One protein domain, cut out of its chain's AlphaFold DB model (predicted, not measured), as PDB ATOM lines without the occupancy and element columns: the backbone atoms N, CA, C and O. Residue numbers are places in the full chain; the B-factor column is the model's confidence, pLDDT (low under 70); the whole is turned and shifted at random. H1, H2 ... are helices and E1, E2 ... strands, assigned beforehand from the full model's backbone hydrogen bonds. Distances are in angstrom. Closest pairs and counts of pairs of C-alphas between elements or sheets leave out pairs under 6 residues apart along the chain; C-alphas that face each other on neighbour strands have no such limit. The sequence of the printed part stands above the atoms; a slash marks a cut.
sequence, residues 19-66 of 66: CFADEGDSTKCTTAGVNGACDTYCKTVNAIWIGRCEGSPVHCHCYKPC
ATOM      1  N   CYS A  19     193.986 195.946 136.586       84.19
ATOM      2  CA  CYS A  19     193.470 195.137 135.491       84.19
ATOM      3  C   CYS A  19     194.620 194.664 134.609       84.19
ATOM      4  O   CYS A  19     195.584 195.404 134.404       84.19
ATOM      5  N   PHE A  20     194.504 193.460 134.047       86.00
ATOM      6  CA  PHE A  20     195.466 192.978 133.057       86.00
ATOM      7  C   PHE A  20     195.534 193.965 131.885       86.00
ATOM      8  O   PHE A  20     194.505 194.371 131.337       86.00
ATOM      9  N   ALA A  21     196.745 194.407 131.570       87.75
ATOM     10  CA  ALA A  21     197.009 195.373 130.518       87.75
ATOM     11  C   ALA A  21     197.591 194.683 129.291       87.75
ATOM     12  O   ALA A  21     197.066 194.892 128.202       87.75
ATOM     13  N   ASP A  22     198.654 193.900 129.490       86.56
ATOM     14  CA  ASP A  22     199.439 193.301 128.413       86.56
ATOM     15  C   ASP A  22     200.345 192.173 128.937       86.56
ATOM     16  O   ASP A  22     200.633 192.105 130.138       86.56
ATOM     17  N   GLU A  23     200.825 191.303 128.047       87.06
ATOM     18  CA  GLU A  23     201.883 190.343 128.380       87.06
ATOM     19  C   GLU A  23     203.257 191.019 128.291       87.06
ATOM     20  O   GLU A  23     203.616 191.631 127.289       87.06
ATOM     21  N   GLY A  24     204.049 190.910 129.353       82.81
ATOM     22  CA  GLY A  24     205.421 191.397 129.368       82.81
ATOM     23  C   GLY A  24     206.423 190.364 128.853       82.81
ATOM     24  O   GLY A  24     206.102 189.208 128.567       82.81
ATOM     25  N   ASP A  25     207.689 190.769 128.778       80.31
ATOM     26  CA  ASP A  25     208.765 189.877 128.351       80.31
ATOM     27  C   ASP A  25     208.961 188.733 129.366       80.31
ATOM     28  O   ASP A  25     209.448 188.923 130.484       80.31
ATOM     29  N   SER A  26     208.587 187.517 128.959       77.31
ATOM     30  CA  SER A  26     208.660 186.311 129.794       77.31
ATOM     31  C   SER A  26     210.102 185.929 130.162       77.31
ATOM     32  O   SER A  26     210.312 185.258 131.168       77.31
ATOM     33  N   THR A  27     211.119 186.419 129.437       80.81
ATOM     34  CA  THR A  27     212.534 186.247 129.824       80.81
ATOM     35  C   THR A  27     212.907 187.044 131.075       80.81
ATOM     36  O   THR A  27     213.926 186.766 131.708       80.81
ATOM     37  N   LYS A  28     212.075 188.021 131.469       78.50
ATOM     38  CA  LYS A  28     212.237 188.806 132.702       78.50
ATOM     39  C   LYS A  28     211.705 188.089 133.939       78.50
ATOM     40  O   LYS A  28     211.873 188.602 135.042       78.50
ATOM     41  N   CYS A  29     211.107 186.913 133.772       83.12
ATOM     42  CA  CYS A  29     210.614 186.090 134.860       83.12
ATOM     43  C   CYS A  29     211.366 184.762 134.915       83.12
ATOM     44  O   CYS A  29     211.117 183.854 134.131       83.12
ATOM     45  N   THR A  30     212.273 184.625 135.880       78.44
ATOM     46  CA  THR A  30     212.976 183.357 136.136       78.44
ATOM     47  C   THR A  30     212.228 182.470 137.130       78.44
ATOM     48  O   THR A  30     212.373 181.250 137.120       78.44
ATOM     49  N   THR A  31     211.445 183.065 138.031       76.38
ATOM     50  CA  THR A  31     210.692 182.356 139.073       76.38
ATOM     51  C   THR A  31     209.441 183.153 139.426       76.38
ATOM     52  O   THR A  31     209.482 184.386 139.468       76.38
ATOM     53  N   ALA A  32     208.329 182.461 139.681       70.50
ATOM     54  CA  ALA A  32     207.092 183.103 140.113       70.50
ATOM     55  C   ALA A  32     207.332 183.915 141.400       70.50
ATOM     56  O   ALA A  32     207.998 183.448 142.324       70.50
ATOM     57  N   GLY A  33     206.823 185.147 141.442       69.38
ATOM     58  CA  GLY A  33     207.020 186.081 142.559       69.38
ATOM     59  C   GLY A  33     208.282 186.954 142.491       69.38
ATOM     60  O   GLY A  33     208.358 187.948 143.216       69.38
ATOM     61  N   VAL A  34     209.243 186.673 141.600       79.38
ATOM     62  CA  VAL A  34     210.402 187.558 141.357       79.38
ATOM     63  C   VAL A  34     210.003 188.652 140.366       79.38
ATOM     64  O   VAL A  34     210.369 188.647 139.197       79.38
ATOM     65  N   ASN A  35     209.210 189.603 140.850       82.62
ATOM     66  CA  ASN A  35     208.524 190.569 139.993       82.62
ATOM     67  C   ASN A  35     209.398 191.748 139.541       82.62
ATOM     68  O   ASN A  35     208.976 192.486 138.667       82.62
ATOM     69  N   GLY A  36     210.594 191.959 140.101       84.25
ATOM     70  CA  GLY A  36     211.354 193.205 139.898       84.25
ATOM     71  C   GLY A  36     211.681 193.532 138.433       84.25
ATOM     72  O   GLY A  36     211.477 194.662 137.989       84.25
ATOM     73  N   ALA A  37     212.153 192.547 137.662       86.38
ATOM     74  CA  ALA A  37     212.501 192.753 136.254       86.38
ATOM     75  C   ALA A  37     211.256 192.909 135.363       86.38
ATOM     76  O   ALA A  37     211.233 193.776 134.489       86.38
ATOM     77  N   CYS A  38     210.209 192.124 135.625       88.75
ATOM     78  CA  CYS A  38     208.914 192.251 134.957       88.75
ATOM     79  C   CYS A  38     208.248 193.607 135.257       88.75
ATOM     80  O   CYS A  38     207.794 194.293 134.349       88.75
ATOM     81  N   ASP A  39     208.267 194.053 136.514       89.12
ATOM     82  CA  ASP A  39     207.739 195.349 136.950       89.12
ATOM     83  C   ASP A  39     208.467 196.516 136.290       89.12
ATOM     84  O   ASP A  39     207.828 197.410 135.739       89.12
ATOM     85  N   THR A  40     209.799 196.466 136.254       90.25
ATOM     86  CA  THR A  40     210.610 197.482 135.570       90.25
ATOM     87  C   THR A  40     210.289 197.540 134.075       90.25
ATOM     88  O   THR A  40     210.159 198.628 133.513       90.25
ATOM     89  N   TYR A  41     210.115 196.383 133.426       89.56
ATOM     90  CA  TYR A  41     209.718 196.318 132.019       89.56
ATOM     91  C   TYR A  41     208.344 196.961 131.792       89.56
ATOM     92  O   TYR A  41     208.227 197.891 130.992       89.56
ATOM     93  N   CYS A  42     207.324 196.547 132.548       89.81
ATOM     94  CA  CYS A  42     205.974 197.098 132.429       89.81
ATOM     95  C   CYS A  42     205.947 198.611 132.701       89.81
ATOM     96  O   CYS A  42     205.267 199.350 131.990       89.81
ATOM     97  N   LYS A  43     206.750 199.096 133.658       91.12
ATOM     98  CA  LYS A  43     206.907 200.530 133.948       91.12
ATOM     99  C   LYS A  43     207.625 201.312 132.856       91.12
ATOM    100  O   LYS A  43     207.362 202.501 132.695       91.12
ATOM    101  N   THR A  44     208.507 200.660 132.102       90.50
ATOM    102  CA  THR A  44     209.165 201.268 130.935       90.50
ATOM    103  C   THR A  44     208.158 201.506 129.811       90.50
ATOM    104  O   THR A  44     208.235 202.525 129.131       90.50
ATOM    105  N   VAL A  45     207.186 200.602 129.647       87.50
ATOM    106  CA  VAL A  45     206.063 200.791 128.714       87.50
ATOM    107  C   VAL A  45     205.130 201.891 129.220       87.50
ATOM    108  O   VAL A  45     204.747 202.784 128.464       87.50
ATOM    109  N   ASN A  46     204.773 201.855 130.505       87.94
ATOM    110  CA  ASN A  46     203.995 202.907 131.138       87.94
ATOM    111  C   ASN A  46     204.270 202.967 132.642       87.94
ATOM    112  O   ASN A  46     204.021 202.004 133.360       87.94
ATOM    113  N   ALA A  47     204.695 204.131 133.134       88.38
ATOM    114  CA  ALA A  47     205.131 204.317 134.516       88.38
ATOM    115  C   ALA A  47     204.084 203.946 135.587       88.38
ATOM    116  O   ALA A  47     204.458 203.689 136.731       88.38
ATOM    117  N   ILE A  48     202.790 203.918 135.242       86.38
ATOM    118  CA  ILE A  48     201.710 203.555 136.176       86.38
ATOM    119  C   ILE A  48     201.412 202.050 136.204       86.38
ATOM    120  O   ILE A  48     200.577 201.608 136.991       86.38
ATOM    121  N   TRP A  49     202.024 201.267 135.316       90.44
ATOM    122  CA  TRP A  49     201.807 199.827 135.255       90.44
ATOM    123  C   TRP A  49     202.629 199.105 136.317       90.44
ATOM    124  O   TRP A  49     203.650 199.595 136.796       90.44
ATOM    125  N   ILE A  50     202.169 197.912 136.671       89.00
ATOM    126  CA  ILE A  50     202.882 196.984 137.539       89.00
ATOM    127  C   ILE A  50     203.098 195.676 136.791       89.00
ATOM    128  O   ILE A  50     202.222 195.229 136.055       89.00
ATOM    129  N   GLY A  51     204.254 195.056 136.977       89.81
ATOM    130  CA  GLY A  51     204.566 193.759 136.375       89.81
ATOM    131  C   GLY A  51     204.578 192.658 137.423       89.81
ATOM    132  O   GLY A  51     205.086 192.858 138.527       89.81
ATOM    133  N   ARG A  52     204.033 191.487 137.097       88.88
ATOM    134  CA  ARG A  52     204.121 190.297 137.952       88.88
ATOM    135  C   ARG A  52     204.507 189.062 137.162       88.88
ATOM    136  O   ARG A  52     204.019 188.842 136.062       88.88
ATOM    137  N   CYS A  53     205.364 188.255 137.769       88.62
ATOM    138  CA  CYS A  53     205.753 186.946 137.283       88.62
ATOM    139  C   CYS A  53     204.818 185.893 137.876       88.62
ATOM    140  O   CYS A  53     204.946 185.542 139.054       88.62
ATOM    141  N   GLU A  54     203.872 185.407 137.078       86.12
ATOM    142  CA  GLU A  54     202.799 184.502 137.503       86.12
ATOM    143  C   GLU A  54     202.621 183.362 136.479       86.12
ATOM    144  O   GLU A  54     203.033 183.475 135.326       86.12
ATOM    145  N   GLY A  55     202.036 182.236 136.902       82.31
ATOM    146  CA  GLY A  55     201.802 181.064 136.042       82.31
ATOM    147  C   GLY A  55     202.856 179.947 136.136       82.31
ATOM    148  O   GLY A  55     203.825 180.036 136.890       82.31
ATOM    149  N   SER A  56     202.613 178.860 135.394       79.00
ATOM    150  CA  SER A  56     203.534 177.728 135.200       79.00
ATOM    151  C   SER A  56     203.339 177.162 133.777       79.00
ATOM    152  O   SER A  56     202.352 176.455 133.556       79.00
ATOM    153  N   PRO A  57     204.201 177.482 132.789       77.81
ATOM    154  CA  PRO A  57     205.468 178.214 132.902       77.81
ATOM    155  C   PRO A  57     205.293 179.664 133.373       77.81
ATOM    156  O   PRO A  57     204.220 180.247 133.250       77.81
ATOM    157  N   VAL A  58     206.334 180.213 134.001       85.00
ATOM    158  CA  VAL A  58     206.279 181.561 134.579       85.00
ATOM    159  C   VAL A  58     206.271 182.588 133.450       85.00
ATOM    160  O   VAL A  58     207.204 182.627 132.648       85.00
ATOM    161  N   HIS A  59     205.249 183.441 133.422       84.25
ATOM    162  CA  HIS A  59     205.107 184.529 132.460       84.25
ATOM    163  C   HIS A  59     205.101 185.883 133.163       84.25
ATOM    164  O   HIS A  59     204.676 186.010 134.312       84.25
ATOM    165  N   CYS A  60     205.596 186.904 132.464       87.56
ATOM    166  CA  CYS A  60     205.495 188.287 132.911       87.56
ATOM    167  C   CYS A  60     204.148 188.848 132.461       87.56
ATOM    168  O   CYS A  60     203.881 188.910 131.267       87.56
ATOM    169  N   HIS A  61     203.311 189.286 133.394       89.31
ATOM    170  CA  HIS A  61     202.048 189.958 133.112       89.31
ATOM    171  C   HIS A  61     202.119 191.408 133.584       89.31
ATOM    172  O   HIS A  61     202.463 191.680 134.737       89.31
ATOM    173  N   CYS A  62     201.766 192.339 132.703       89.75
ATOM    174  CA  CYS A  62     201.635 193.749 133.025       89.75
ATOM    175  C   CYS A  62     200.185 194.069 133.388       89.75
ATOM    176  O   CYS A  62     199.244 193.708 132.681       89.75
ATOM    177  N   TYR A  63     200.002 194.812 134.472       88.81
ATOM    178  CA  TYR A  63     198.711 195.277 134.945       88.81
ATOM    179  C   TYR A  63     198.698 196.799 135.024       88.81
ATOM    180  O   TYR A  63     199.694 197.428 135.377       88.81
ATOM    181  N   LYS A  64     197.549 197.397 134.735       87.69
ATOM    182  CA  LYS A  64     197.308 198.839 134.806       87.69
ATOM    183  C   LYS A  64     196.228 199.139 135.839       87.69
ATOM    184  O   LYS A  64     195.362 198.288 136.043       87.69
ATOM    185  N   PRO A  65     196.240 200.320 136.468       82.75
ATOM    186  CA  PRO A  65     195.140 200.729 137.319       82.75
ATOM    187  C   PRO A  65     193.829 200.730 136.528       82.75
ATOM    188  O   PRO A  65     193.775 201.193 135.382       82.75
ATOM    189  N   CYS A  66     192.799 200.184 137.159       75.81
ATOM    190  CA  CYS A  66     191.405 200.413 136.826       75.81
ATOM    191  C   CYS A  66     190.703 201.013 138.060       75.81
ATOM    192  O   CYS A  66     189.587 201.522 137.857       75.81
TER     193      CYS A  66
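What this domain is: This is residues 19 to 66 of the 66 residues of an uncharacterized protein of Eutrema salsugineum (UniProt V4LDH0). A small antiparallel sheet, E1 - E3 - E2, has one helix, H1, packed slantwise over one face, in two layers. A long loop, residues 24 to 35, joins E1 to H1. The printed part has 48 residues, with named elements in the order E1, H1, E2, E3, class mixed; it is compact, radius of gyration of the C-alphas 9.3 A, spans 25 by 17 by 14 A.

Where its parts are: E1, residues 19 to 23, begins at C-alpha 19 (193.470, 195.137, 135.491) and is 12.0 A long. H1, residues 36 to 45, measures 14.5 A; E2, residues 50 to 54, 12.5 A. E3, residues 59 to 65, measures 19.6 A, ending at C-alpha 65 (195.140, 200.729, 137.319).

How they stand to each other: Within hydrogen-bond range are N 21 and O 62 of E1 and E3, 2.8 A, and N 52 and O 61 of the hairpin E2 and E3, 2.8 A. H1 is on the sheet, height 7.4 A; its closest C-alphas to E2 are Asp 39 and Gly 51, 3.6 A. In H1 every O i to N i+4 pair is within range. E1, H1, E2 form a split strand-helix-strand unit, same-way strands with E3 between, crossover right-handed.

The domain as a whole: The farthest C-alphas, Thr 30 and Cys 66, are 27.5 A apart. The printed part has no cut; the link E1 to H1 is long. Residue 33 is under 70 in pLDDT.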